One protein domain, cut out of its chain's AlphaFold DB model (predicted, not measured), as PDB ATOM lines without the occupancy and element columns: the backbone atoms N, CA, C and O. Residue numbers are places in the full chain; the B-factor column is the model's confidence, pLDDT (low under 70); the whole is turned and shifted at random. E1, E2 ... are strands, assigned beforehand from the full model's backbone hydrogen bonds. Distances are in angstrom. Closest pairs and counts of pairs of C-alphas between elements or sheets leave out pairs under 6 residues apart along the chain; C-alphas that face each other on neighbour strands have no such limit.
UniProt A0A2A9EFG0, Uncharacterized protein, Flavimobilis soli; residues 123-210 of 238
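Overview. This is residues 123 to 210 of the 238 residues of an uncharacterized protein of Flavimobilis soli (UniProt A0A2A9EFG0). This is a small closed barrel of six antiparallel strands, with no named helix, in which three long, strongly bent strands, E1, E2 and E3, wrap round one part of the wall and three shorter strands, E4, E5 and E6, complete the ring. The strands follow round the barrel in chain order, and E6 closes it against the first part of E1. The printed part has 88 residues, 53 of them in the six named strands E1 to E6, and the class is all strand. The whole is compact, with a radius of gyration of the C-alphas of 12.2 A, and spans 37 by 25 by 24 A.

Along the chain. E1, residues 128 to 143, begins at C-alpha 128 (38.628, 6.481, -14.845) and is 27.4 A long from first to last C-alpha; it bends by 104 degrees at residue 140. E2, residues 146 to 155, measures 24.5 A and bends by 62 degrees at residue 149. E3, residues 162 to 173, measures 26.6 A, bends by 83 degrees at residue 167 and ends at C-alpha 173 (52.056, 21.999, -13.424). E4 is residues 178 to 182, and E5 is residues 188 to 191. E6, residues 200 to 205, measures 15.9 A and ends at C-alpha 205 (38.163, 11.992, -11.762).

Arrangement. The six strands form a meander, each strand the antiparallel neighbour of the one before. E1 and E2 are a hairpin at 157 degrees between their directions, with N 133 and O 153 2.8 A apart, within hydrogen-bond range. In the hairpin of E2 and E3, at 147 degrees, N 152 and O 165 are within range at 2.8 A. E4 lies on the other side of E3 from E2, beside residues 168 to 173 of E3, and N 171 and O 180 are 2.8 A apart. E4 and E5 are a hairpin at 155 degrees, with N 181 and O 189 at 2.8 A. E5 and E6 are a hairpin at 162 degrees, with N 205 and O 188 at 2.8 A. E6 is also the antiparallel neighbour of E1, beside residues 129 to 132; C-alphas 203 and 129, which face each other, are 4.8 A apart, and N 130 and O 202 are 2.9 A apart. E1 and E4 are apart, and so are E2 and E5.

Size, cuts and confidence. The two C-alphas farthest apart are those of Lys 141 and Lys 158, at 37.4 A, while the C-alphas of Leu 123 and Leu 210 are 8.1 A apart. The printed part has no cut. The links E1 to E2, E3 to E4 and E4 to E5 are tight, those from E2 to E3 and E5 to E6 are short, and no link is long. The mean pLDDT of the printed part is 93.7, and no printed residue is under 70.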
ATOM      1  N   LEU A 123      35.502   2.737 -11.959       89.31
ATOM      2  CA  LEU A 123      36.536   3.614 -11.420       89.31
ATOM      3  C   LEU A 123      37.553   2.759 -10.662       89.31
ATOM      4  O   LEU A 123      37.153   1.885  -9.893       89.31
ATOM      5  N   GLU A 124      38.834   3.022 -10.880       84.75
ATOM      6  CA  GLU A 124      39.969   2.454 -10.151       84.75
ATOM      7  C   GLU A 124      40.545   3.594  -9.300       84.75
ATOM      8  O   GLU A 124      40.847   4.662  -9.829       84.75
ATOM      9  N   ASP A 125      40.554   3.430  -7.973       86.00
ATOM     10  CA  ASP A 125      40.966   4.464  -7.003       86.00
ATOM     11  C   ASP A 125      40.290   5.837  -7.203       86.00
ATOM     12  O   ASP A 125      40.886   6.901  -7.048       86.00
ATOM     13  N   GLY A 126      39.006   5.821  -7.578       88.38
ATOM     14  CA  GLY A 126      38.218   7.032  -7.837       88.38
ATOM     15  C   GLY A 126      38.474   7.682  -9.202       88.38
ATOM     16  O   GLY A 126      37.832   8.679  -9.528       88.38
ATOM     17  N   MET A 127      39.344   7.100 -10.029       89.25
ATOM     18  CA  MET A 127      39.705   7.608 -11.350       89.25
ATOM     19  C   MET A 127      39.230   6.670 -12.466       89.25
ATOM     20  O   MET A 127      39.146   5.455 -12.306       89.25
ATOM     21  N   ALA A 128      38.914   7.231 -13.629       92.56
ATOM     22  CA  ALA A 128      38.628   6.481 -14.845       92.56
ATOM     23  C   ALA A 128      39.768   6.686 -15.855       92.56
ATOM     24  O   ALA A 128      39.935   7.814 -16.333       92.56
ATOM     25  N   PRO A 129      40.518   5.635 -16.234       93.06
ATOM     26  CA  PRO A 129      41.455   5.721 -17.348       93.06
ATOM     27  C   PRO A 129      40.676   5.815 -18.665       93.06
ATOM     28  O   PRO A 129      39.841   4.963 -18.986       93.06
ATOM     29  N   MET A 130      40.914   6.876 -19.434       95.00
ATOM     30  CA  MET A 130      40.180   7.168 -20.664       95.00
ATOM     31  C   MET A 130      41.101   7.633 -21.790       95.00
ATOM     32  O   MET A 130      42.159   8.209 -21.568       95.00
ATOM     33  N   MET A 131      40.643   7.449 -23.029       95.88
ATOM     34  CA  MET A 131      41.258   8.072 -24.200       95.88
ATOM     35  C   MET A 131      40.612   9.431 -24.435       95.88
ATOM     36  O   MET A 131      39.500   9.507 -24.965       95.88
ATOM     37  N   CYS A 132      41.287  10.505 -24.049       96.69
ATOM     38  CA  CYS A 132      40.755  11.854 -24.135       96.69
ATOM     39  C   CYS A 132      41.382  12.651 -25.280       96.69
ATOM     40  O   CYS A 132      42.550  12.492 -25.628       96.69
ATOM     41  N   LYS A 133      40.578  13.520 -25.890       96.31
ATOM     42  CA  LYS A 133      40.995  14.471 -26.917       96.31
ATOM     43  C   LYS A 133      40.440  15.844 -26.580       96.31
ATOM     44  O   LYS A 133      39.247  15.982 -26.309       96.31
ATOM     45  N   THR A 134      41.301  16.843 -26.657       96.25
ATOM     46  CA  THR A 134      40.944  18.248 -26.498       96.25
ATOM     47  C   THR A 134      40.545  18.849 -27.845       96.25
ATOM     48  O   THR A 134      40.916  18.385 -28.929       96.25
ATOM     49  N   SER A 135      39.718  19.879 -27.786       96.50
ATOM     50  CA  SER A 135      39.309  20.685 -28.927       96.50
ATOM     51  C   SER A 135      39.006  22.101 -28.460       96.50
ATOM     52  O   SER A 135      38.737  22.319 -27.282       96.50
ATOM     53  N   LYS A 136      39.070  23.070 -29.381       95.50
ATOM     54  CA  LYS A 136      38.850  24.495 -29.075       95.50
ATOM     55  C   LYS A 136      39.703  25.002 -27.903       95.50
ATOM     56  O   LYS A 136      39.222  25.762 -27.066       95.50
ATOM     57  N   VAL A 137      40.959  24.560 -27.844       96.75
ATOM     58  CA  VAL A 137      41.909  25.042 -26.840       96.75
ATOM     59  C   VAL A 137      42.111  26.537 -27.064       96.75
ATOM     60  O   VAL A 137      42.504  26.952 -28.153       96.75
ATOM     61  N   LYS A 138      41.815  27.346 -26.049       96.25
ATOM     62  CA  LYS A 138      42.011  28.794 -26.074       96.25
ATOM     63  C   LYS A 138      42.729  29.254 -24.820       96.25
ATOM     64  O   LYS A 138      42.459  28.772 -23.722       96.25
ATOM     65  N   LYS A 139      43.629  30.215 -24.991       96.94
ATOM     66  CA  LYS A 139      44.267  30.909 -23.879       96.94
ATOM     67  C   LYS A 139      43.264  31.883 -23.266       96.94
ATOM     68  O   LYS A 139      42.544  32.568 -23.991       96.94
ATOM     69  N   ILE A 140      43.211  31.934 -21.945       96.12
ATOM     70  CA  ILE A 140      42.355  32.854 -21.193       96.12
ATOM     71  C   ILE A 140      43.214  33.786 -20.340       96.12
ATOM     72  O   ILE A 140      44.419  33.565 -20.177       96.12
ATOM     73  N   LYS A 141      42.609  34.857 -19.812       95.38
ATOM     74  CA  LYS A 141      43.287  35.721 -18.839       95.38
ATOM     75  C   LYS A 141      43.703  34.850 -17.655       95.38
ATOM     76  O   LYS A 141      42.875  34.127 -17.108       95.38
ATOM     77  N   LYS A 142      44.990  34.897 -17.308       92.12
ATOM     78  CA  LYS A 142      45.554  34.079 -16.234       92.12
ATOM     79  C   LYS A 142      44.804  34.360 -14.933       92.12
ATOM     80  O   LYS A 142      44.712  35.515 -14.519       92.12
ATOM     81  N   PHE A 143      44.314  33.300 -14.309       90.69
ATOM     82  CA  PHE A 143      43.721  33.323 -12.981       90.69
ATOM     83  C   PHE A 143      44.399  32.217 -12.176       90.69
ATOM     84  O   PHE A 143      44.255  31.041 -12.497       90.69
ATOM     85  N   GLU A 144      45.231  32.606 -11.209       90.50
ATOM     86  CA  GLU A 144      46.116  31.688 -10.482       90.50
ATOM     87  C   GLU A 144      46.979  30.831 -11.434       90.50
ATOM     88  O   GLU A 144      47.784  31.364 -12.208       90.50
ATOM     89  N   MET A 145      46.819  29.505 -11.392       88.75
ATOM     90  CA  MET A 145      47.514  28.551 -12.259       88.75
ATOM     91  C   MET A 145      46.760  28.266 -13.566       88.75
ATOM     92  O   MET A 145      47.326  27.671 -14.485       88.75
ATOM     93  N   ILE A 146      45.510  28.716 -13.685       94.62
ATOM     94  CA  ILE A 146      44.650  28.473 -14.840       94.62
ATOM     95  C   ILE A 146      45.005  29.456 -15.956       94.62
ATOM     96  O   ILE A 146      45.033  30.676 -15.778       94.62
ATOM     97  N   THR A 147      45.278  28.913 -17.139       96.81
ATOM     98  CA  THR A 147      45.734  29.693 -18.300       96.81
ATOM     99  C   THR A 147      45.007  29.343 -19.591       96.81
ATOM    100  O   THR A 147      45.033  30.138 -20.532       96.81
ATOM    101  N   HIS A 148      44.359  28.179 -19.652       97.44
ATOM    102  CA  HIS A 148      43.705  27.688 -20.858       97.44
ATOM    103  C   HIS A 148      42.301  27.183 -20.556       97.44
ATOM    104  O   HIS A 148      41.985  26.805 -19.432       97.44
ATOM    105  N   MET A 149      41.469  27.160 -21.588       96.94
ATOM    106  CA  MET A 149      40.169  26.513 -21.569       96.94
ATOM    107  C   MET A 149      40.014  25.644 -22.814       96.94
ATOM    108  O   MET A 149      40.470  26.037 -23.890       96.94
ATOM    109  N   ALA A 150      39.391  24.473 -22.685       97.25
ATOM    110  CA  ALA A 150      39.166  23.570 -23.810       97.25
ATOM    111  C   ALA A 150      37.892  22.729 -23.649       97.25
ATOM    112  O   ALA A 150      37.465  22.412 -22.541       97.25
ATOM    113  N   ASP A 151      37.337  22.299 -24.780       96.75
ATOM    114  CA  ASP A 151      36.355  21.218 -24.826       96.75
ATOM    115  C   ASP A 151      37.104  19.879 -24.807       96.75
ATOM    116  O   ASP A 151      38.028  19.665 -25.597       96.75
ATOM    117  N   VAL A 152      36.677  18.942 -23.966       96.44
ATOM    118  CA  VAL A 152      37.295  17.620 -23.821       96.44
ATOM    119  C   VAL A 152      36.300  16.524 -24.178       96.44
ATOM    120  O   VAL A 152      35.186  16.480 -23.667       96.44
ATOM    121  N   ALA A 153      36.706  15.589 -25.031       96.12
ATOM    122  CA  ALA A 153      35.961  14.366 -25.299       96.12
ATOM    123  C   ALA A 153      36.784  13.157 -24.854       96.12
ATOM    124  O   ALA A 153      37.864  12.926 -25.390       96.12
ATOM    125  N   CYS A 154      36.253  12.374 -23.919       95.62
ATOM    126  CA  CYS A 154      36.902  11.179 -23.391       95.62
ATOM    127  C   CYS A 154      36.132   9.924 -23.787       95.62
ATOM    128  O   CYS A 154      34.909   9.856 -23.638       95.62
ATOM    129  N   THR A 155      36.843   8.920 -24.290       95.38
ATOM    130  CA  THR A 155      36.297   7.620 -24.677       95.38
ATOM    131  C   THR A 155      36.821   6.540 -23.745       95.38
ATOM    132  O   THR A 155      38.027   6.374 -23.597       95.38
ATOM    133  N   ASP A 156      35.909   5.786 -23.136       93.62
ATOM    134  CA  ASP A 156      36.272   4.638 -22.307       93.62
ATOM    135  C   ASP A 156      36.819   3.513 -23.210       93.62
ATOM    136  O   ASP A 156      36.107   3.070 -24.126       93.62
ATOM    137  N   PRO A 157      38.056   3.029 -22.992       89.56
ATOM    138  CA  PRO A 157      38.645   1.980 -23.814       89.56
ATOM    139  C   PRO A 157      37.850   0.669 -23.766       89.56
ATOM    140  O   PRO A 157      37.860  -0.054 -24.769       89.56
ATOM    141  N   LYS A 158      37.129   0.385 -22.668       89.00
ATOM    142  CA  LYS A 158      36.367  -0.860 -22.475       89.00
ATOM    143  C   LYS A 158      35.000  -0.804 -23.172       89.00
ATOM    144  O   LYS A 158      34.734  -1.584 -24.083       89.00
ATOM    145  N   SER A 159      34.133   0.142 -22.806       88.38
ATOM    146  CA  SER A 159      32.771   0.247 -23.364       88.38
ATOM    147  C   SER A 159      32.687   0.971 -24.711       88.38
ATOM    148  O   SER A 159      31.626   0.963 -25.342       88.38
ATOM    149  N   LYS A 160      33.769   1.643 -25.137       91.06
ATOM    150  CA  LYS A 160      33.808   2.566 -26.289       91.06
ATOM    151  C   LYS A 160      32.794   3.713 -26.191       91.06
ATOM    152  O   LYS A 160      32.511   4.394 -27.179       91.06
ATOM    153  N   GLY A 161      32.219   3.931 -25.009       90.75
ATOM    154  CA  GLY A 161      31.330   5.048 -24.752       90.75
ATOM    155  C   GLY A 161      32.110   6.350 -24.659       90.75
ATOM    156  O   GLY A 161      33.264   6.364 -24.247       90.75
ATOM    157  N   THR A 162      31.474   7.455 -25.041       92.50
ATOM    158  CA  THR A 162      32.090   8.787 -24.970       92.50
ATOM    159  C   THR A 162      31.366   9.671 -23.959       92.50
ATOM    160  O   THR A 162      30.133   9.637 -23.867       92.50
ATOM    161  N   VAL A 163      32.134  10.479 -23.234       94.50
ATOM    162  CA  VAL A 163      31.684  11.617 -22.427       94.50
ATOM    163  C   VAL A 163      32.327  12.890 -22.979       94.50
ATOM    164  O   VAL A 163      33.410  12.844 -23.564       94.50
ATOM    165  N   ARG A 164      31.625  14.016 -22.861       95.00
ATOM    166  CA  ARG A 164      32.117  15.324 -23.288       95.00
ATOM    167  C   ARG A 164      32.002  16.305 -22.138       95.00
ATOM    168  O   ARG A 164      30.967  16.338 -21.476       95.00
ATOM    169  N   TYR A 165      33.046  17.093 -21.979       95.19
ATOM    170  CA  TYR A 165      33.147  18.206 -21.061       95.19
ATOM    171  C   TYR A 165      33.357  19.454 -21.905       95.19
ATOM    172  O   TYR A 165      34.174  19.446 -22.827       95.19
ATOM    173  N   SER A 166      32.577  20.487 -21.634       95.38
ATOM    174  CA  SER A 166      32.729  21.785 -22.282       95.38
ATOM    175  C   SER A 166      33.380  22.738 -21.302       95.38
ATOM    176  O   SER A 166      33.145  22.610 -20.099       95.38
ATOM    177  N   ASP A 167      34.155  23.683 -21.828       95.19
ATOM    178  CA  ASP A 167      34.724  24.775 -21.036       95.19
ATOM    179  C   ASP A 167      35.507  24.278 -19.802       95.19
ATOM    180  O   ASP A 167      35.335  24.762 -18.686       95.19
ATOM    181  N   VAL A 168      36.361  23.268 -19.998       96.94
ATOM    182  CA  VAL A 168      37.253  22.760 -18.948       96.94
ATOM    183  C   VAL A 168      38.426  23.718 -18.807       96.94
ATOM    184  O   VAL A 168      39.118  23.998 -19.790       96.94
ATOM    185  N   TYR A 169      38.654  24.208 -17.593       97.31
ATOM    186  CA  TYR A 169      39.704  25.171 -17.281       97.31
ATOM    187  C   TYR A 169      40.980  24.442 -16.886       97.31
ATOM    188  O   TYR A 169      40.949  23.638 -15.963       97.31
ATOM    189  N   PHE A 170      42.089  24.733 -17.562       97.62
ATOM    190  CA  PHE A 170      43.367  24.046 -17.392       97.62
ATOM    191  C   PHE A 170      44.469  24.961 -16.858       97.62
ATOM    192  O   PHE A 170      44.676  26.079 -17.348       97.62
ATOM    193  N   GLY A 171      45.235  24.426 -15.910       97.25
ATOM    194  CA  GLY A 171      46.527  24.937 -15.468       97.25
ATOM    195  C   GLY A 171      47.646  23.935 -15.738       97.25
ATOM    196  O   GLY A 171      47.418  22.727 -15.745       97.25
ATOM    197  N   TYR A 172      48.854  24.435 -15.996       96.88
ATOM    198  CA  TYR A 172      50.028  23.594 -16.240       96.88
ATOM    199  C   TYR A 172      50.873  23.482 -14.973       96.88
ATOM    200  O   TYR A 172      51.348  24.505 -14.468       96.88
ATOM    201  N   ASN A 173      51.095  22.261 -14.488       95.75
ATOM    202  CA  ASN A 173      52.056  21.999 -13.424       95.75
ATOM    203  C   ASN A 173      53.428  21.691 -14.034       95.75
ATOM    204  O   ASN A 173      53.589  20.746 -14.807       95.75
ATOM    205  N   LYS A 174      54.440  22.477 -13.658       93.88
ATOM    206  CA  LYS A 174      55.819  22.281 -14.120       93.88
ATOM    207  C   LYS A 174      56.484  21.043 -13.516       93.88
ATOM    208  O   LYS A 174      57.349  20.480 -14.176       93.88
ATOM    209  N   GLN A 175      56.107  20.648 -12.298       94.69
ATOM    210  CA  GLN A 175      56.700  19.498 -11.604       94.69
ATOM    211  C   GLN A 175      56.317  18.192 -12.307       94.69
ATOM    212  O   GLN A 175      57.192  17.439 -12.722       94.69
ATOM    213  N   ASP A 176      55.021  18.003 -12.552       93.50
ATOM    214  CA  ASP A 176      54.490  16.796 -13.205       93.50
ATOM    215  C   ASP A 176      54.547  16.871 -14.737       93.50
ATOM    216  O   ASP A 176      54.229  15.912 -15.435       93.50
ATOM    217  N   ARG A 177      54.918  18.040 -15.275       95.19
ATOM    218  CA  ARG A 177      54.890  18.368 -16.707       95.19
ATOM    219  C   ARG A 177      53.532  18.093 -17.365       95.19
ATOM    220  O   ARG A 177      53.482  17.820 -18.562       95.19
ATOM    221  N   ALA A 178      52.448  18.233 -16.606       95.56
ATOM    222  CA  ALA A 178      51.094  17.900 -17.022       95.56
ATOM    223  C   ALA A 178      50.130  19.079 -16.841       95.56
ATOM    224  O   ALA A 178      50.325  19.996 -16.039       95.56
ATOM    225  N   TRP A 179      49.058  19.044 -17.618       96.94
ATOM    226  CA  TRP A 179      47.921  19.942 -17.552       96.94
ATOM    227  C   TRP A 179      46.829  19.322 -16.698       96.94
ATOM    228  O   TRP A 179      46.335  18.244 -17.013       96.94
ATOM    229  N   TYR A 180      46.398  20.040 -15.672       96.81
ATOM    230  CA  TYR A 180      45.283  19.653 -14.820       96.81
ATOM    231  C   TYR A 180      44.148  20.628 -15.041       96.81
ATOM    232  O   TYR A 180      44.366  21.840 -15.091       96.81
ATOM    233  N   GLY A 181      42.939  20.110 -15.196       96.06
ATOM    234  CA  GLY A 181      41.774  20.952 -15.351       96.06
ATOM    235  C   GLY A 181      40.538  20.395 -14.694       96.06
ATOM    236  O   GLY A 181      40.453  19.202 -14.412       96.06
ATOM    237  N   ALA A 182      39.586  21.284 -14.455       96.50
ATOM    238  CA  ALA A 182      38.289  20.945 -13.900       96.50
ATOM    239  C   ALA A 182      37.180  21.613 -14.713       96.50
ATOM    240  O   ALA A 182      37.333  22.736 -15.204       96.50
ATOM    241  N   ASP A 183      36.070  20.901 -14.889       94.88
ATOM    242  CA  ASP A 183      34.845  21.499 -15.414       94.88
ATOM    243  C   ASP A 183      34.066  22.224 -14.302       94.88
ATOM    244  O   ASP A 183      34.363  22.103 -13.113       94.88
ATOM    245  N   ALA A 184      33.008  22.946 -14.676       92.19
ATOM    246  CA  ALA A 184      32.151  23.661 -13.725       92.19
ATOM    247  C   ALA A 184      31.431  22.750 -12.706       92.19
ATOM    248  O   ALA A 184      30.810  23.241 -11.767       92.19
ATOM    249  N   ARG A 185      31.461  21.427 -12.901       91.38
ATOM    250  CA  ARG A 185      30.867  20.438 -11.992       91.38
ATOM    251  C   ARG A 185      31.909  19.804 -11.071       91.38
ATOM    252  O   ARG A 185      31.534  18.936 -10.290       91.38
ATOM    253  N   GLY A 186      33.176  20.206 -11.177       92.00
ATOM    254  CA  GLY A 186      34.291  19.686 -10.390       92.00
ATOM    255  C   GLY A 186      34.892  18.383 -10.920       92.00
ATOM    256  O   GLY A 186      35.678  17.760 -10.215       92.00
ATOM    257  N   ASN A 187      34.543  17.936 -12.132       93.50
ATOM    258  CA  ASN A 187      35.185  16.764 -12.725       93.50
ATOM    259  C   ASN A 187      36.611  17.135 -13.124       93.50
ATOM    260  O   ASN A 187      36.797  17.993 -13.989       93.50
ATOM    261  N   ALA A 188      37.595  16.477 -12.517       95.62
ATOM    262  CA  ALA A 188      39.001  16.712 -12.804       95.62
ATOM    263  C   ALA A 188      39.479  15.860 -13.988       95.62
ATOM    264  O   ALA A 188      39.045  14.722 -14.180       95.62
ATOM    265  N   ILE A 189      40.364  16.432 -14.800       95.88
ATOM    266  CA  ILE A 189      40.944  15.816 -15.994       95.88
ATOM    267  C   ILE A 189      42.423  16.189 -16.062       95.88
ATOM    268  O   ILE A 189      42.770  17.359 -15.892       95.88
ATOM    269  N   ALA A 190      43.281  15.214 -16.358       96.00
ATOM    270  CA  ALA A 190      44.715  15.435 -16.535       96.00
ATOM    271  C   ALA A 190      45.186  15.081 -17.955       96.00
ATOM    272  O   ALA A 190      44.774  14.067 -18.511       96.00
ATOM    273  N   PHE A 191      46.068  15.890 -18.537       94.31
ATOM    274  CA  PHE A 191      46.680  15.665 -19.850       94.31
ATOM    275  C   PHE A 191      48.183  15.900 -19.796       94.31
ATOM    276  O   PHE A 191      48.619  16.897 -19.237       94.31
ATOM    277  N   GLU A 192      48.978  15.072 -20.465       94.62
ATOM    278  CA  GLU A 192      50.401  15.375 -20.665       94.62
ATOM    279  C   GLU A 192      50.575  16.566 -21.620       94.62
ATOM    280  O   GLU A 192      51.288  17.522 -21.322       94.62
ATOM    281  N   ASP A 193      49.850  16.558 -22.744       95.06
ATOM    282  CA  ASP A 193      49.888  17.631 -23.738       95.06
ATOM    283  C   ASP A 193      48.478  18.107 -24.104       95.06
ATOM    284  O   ASP A 193      47.759  17.473 -24.880       95.06
ATOM    285  N   LEU A 194      48.086  19.272 -23.582       94.56
ATOM    286  CA  LEU A 194      46.780  19.877 -23.848       94.56
ATOM    287  C   LEU A 194      46.542  20.190 -25.337       94.56
ATOM    288  O   LEU A 194      45.393  20.189 -25.782       94.56
ATOM    289  N   HIS A 195      47.599  20.454 -26.110       93.62
ATOM    290  CA  HIS A 195      47.509  20.868 -27.515       93.62
ATOM    291  C   HIS A 195      47.555  19.685 -28.489       93.62
ATOM    292  O   HIS A 195      47.415  19.866 -29.705       93.62
ATOM    293  N   ARG A 196      47.697  18.460 -27.976       92.44
ATOM    294  CA  ARG A 196      47.736  17.255 -28.796       92.44
ATOM    295  C   ARG A 196      46.419  17.056 -29.544       92.44
ATOM    296  O   ARG A 196      45.348  16.880 -28.971       92.44
ATOM    297  N   THR A 197      46.503  17.011 -30.871       84.06
ATOM    298  CA  THR A 197      45.327  16.875 -31.751       84.06
ATOM    299  C   THR A 197      44.779  15.446 -31.829       84.06
ATOM    300  O   THR A 197      43.639  15.227 -32.265       84.06
ATOM    301  N   LYS A 198      45.584  14.456 -31.433       91.00
ATOM    302  CA  LYS A 198      45.208  13.040 -31.349       91.00
ATOM    303  C   LYS A 198      44.749  12.703 -29.931       91.00
ATOM    304  O   LYS A 198      45.151  13.356 -28.977       91.00
ATOM    305  N   SER A 199      43.917  11.671 -29.810       91.56
ATOM    306  CA  SER A 199      43.549  11.129 -28.502       91.56
ATOM    307  C   SER A 199      44.790  10.640 -27.757       91.56
ATOM    308  O   SER A 199      45.680  10.049 -28.368       91.56
ATOM    309  N   GLN A 200      44.810  10.861 -26.450       94.75
ATOM    310  CA  GLN A 200      45.856  10.412 -25.539       94.75
ATOM    311  C   GLN A 200      45.232   9.767 -24.308       94.75
ATOM    312  O   GLN A 200      44.059  10.014 -24.006       94.75
ATOM    313  N   GLU A 201      46.006   8.927 -23.635       93.81
ATOM    314  CA  GLU A 201      45.621   8.405 -22.331       93.81
ATOM    315  C   GLU A 201      45.553   9.557 -21.328       93.81
ATOM    316  O   GLU A 201      46.327  10.512 -21.379       93.81
ATOM    317  N   SER A 202      44.528   9.518 -20.492       93.50
ATOM    318  CA  SER A 202      44.194  10.578 -19.557       93.50
ATOM    319  C   SER A 202      43.367   9.983 -18.426       93.50
ATOM    320  O   SER A 202      42.678   8.972 -18.599       93.50
ATOM    321  N   TYR A 203      43.426  10.628 -17.268       93.19
ATOM    322  CA  TYR A 203      42.645  10.252 -16.102       93.19
ATOM    323  C   TYR A 203      41.517  11.252 -15.912       93.19
ATOM    324  O   TYR A 203      41.736  12.465 -15.899       93.19
ATOM    325  N   VAL A 204      40.307  10.720 -15.767       94.00
ATOM    326  CA  VAL A 204      39.113  11.493 -15.433       94.00
ATOM    327  C   VAL A 204      38.702  11.138 -14.015       94.00
ATOM    328  O   VAL A 204      38.444   9.974 -13.722       94.00
ATOM    329  N   ILE A 205      38.589  12.140 -13.153       94.56
ATOM    330  CA  ILE A 205      38.163  11.992 -11.762       94.56
ATOM    331  C   ILE A 205      36.764  12.611 -11.644       94.56
ATOM    332  O   ILE A 205      36.629  13.835 -11.560       94.56
ATOM    333  N   PRO A 206      35.695  11.803 -11.731       92.56
ATOM    334  CA  PRO A 206      34.334  12.308 -11.631       92.56
ATOM    335  C   PRO A 206      33.962  12.630 -10.176       92.56
ATOM    336  O   PRO A 206      34.303  11.883  -9.265       92.56
ATOM    337  N   VAL A 207      33.111  13.636  -9.952       87.12
ATOM    338  CA  VAL A 207      32.537  13.957  -8.614       87.12
ATOM    339  C   VAL A 207      31.487  12.918  -8.155       87.12
ATOM    340  O   VAL A 207      30.744  13.094  -7.198       87.12
ATOM    341  N   GLY A 208      31.380  11.790  -8.856       86.31
ATOM    342  CA  GLY A 208      30.414  10.738  -8.576       86.31
ATOM    343  C   GLY A 208      30.519   9.625  -9.607       86.31
ATOM    344  O   GLY A 208      31.603   9.212 -10.002       86.31
ATOM    345  N   THR A 209      29.385   9.126 -10.103       87.19
ATOM    346  CA  THR A 209      29.425   8.078 -11.134       87.19
ATOM    347  C   THR A 209      29.706   8.660 -12.514       87.19
ATOM    348  O   THR A 209      28.910   9.459 -13.017       87.19
ATOM    349  N   LEU A 210      30.734   8.156 -13.190       90.50
ATOM    350  CA  LEU A 210      30.943   8.454 -14.600       90.50
ATOM    351  C   LEU A 210      30.009   7.608 -15.475       90.50
ATOM    352  O   LEU A 210      29.980   6.378 -15.389       90.50
TER     353      LEU A 210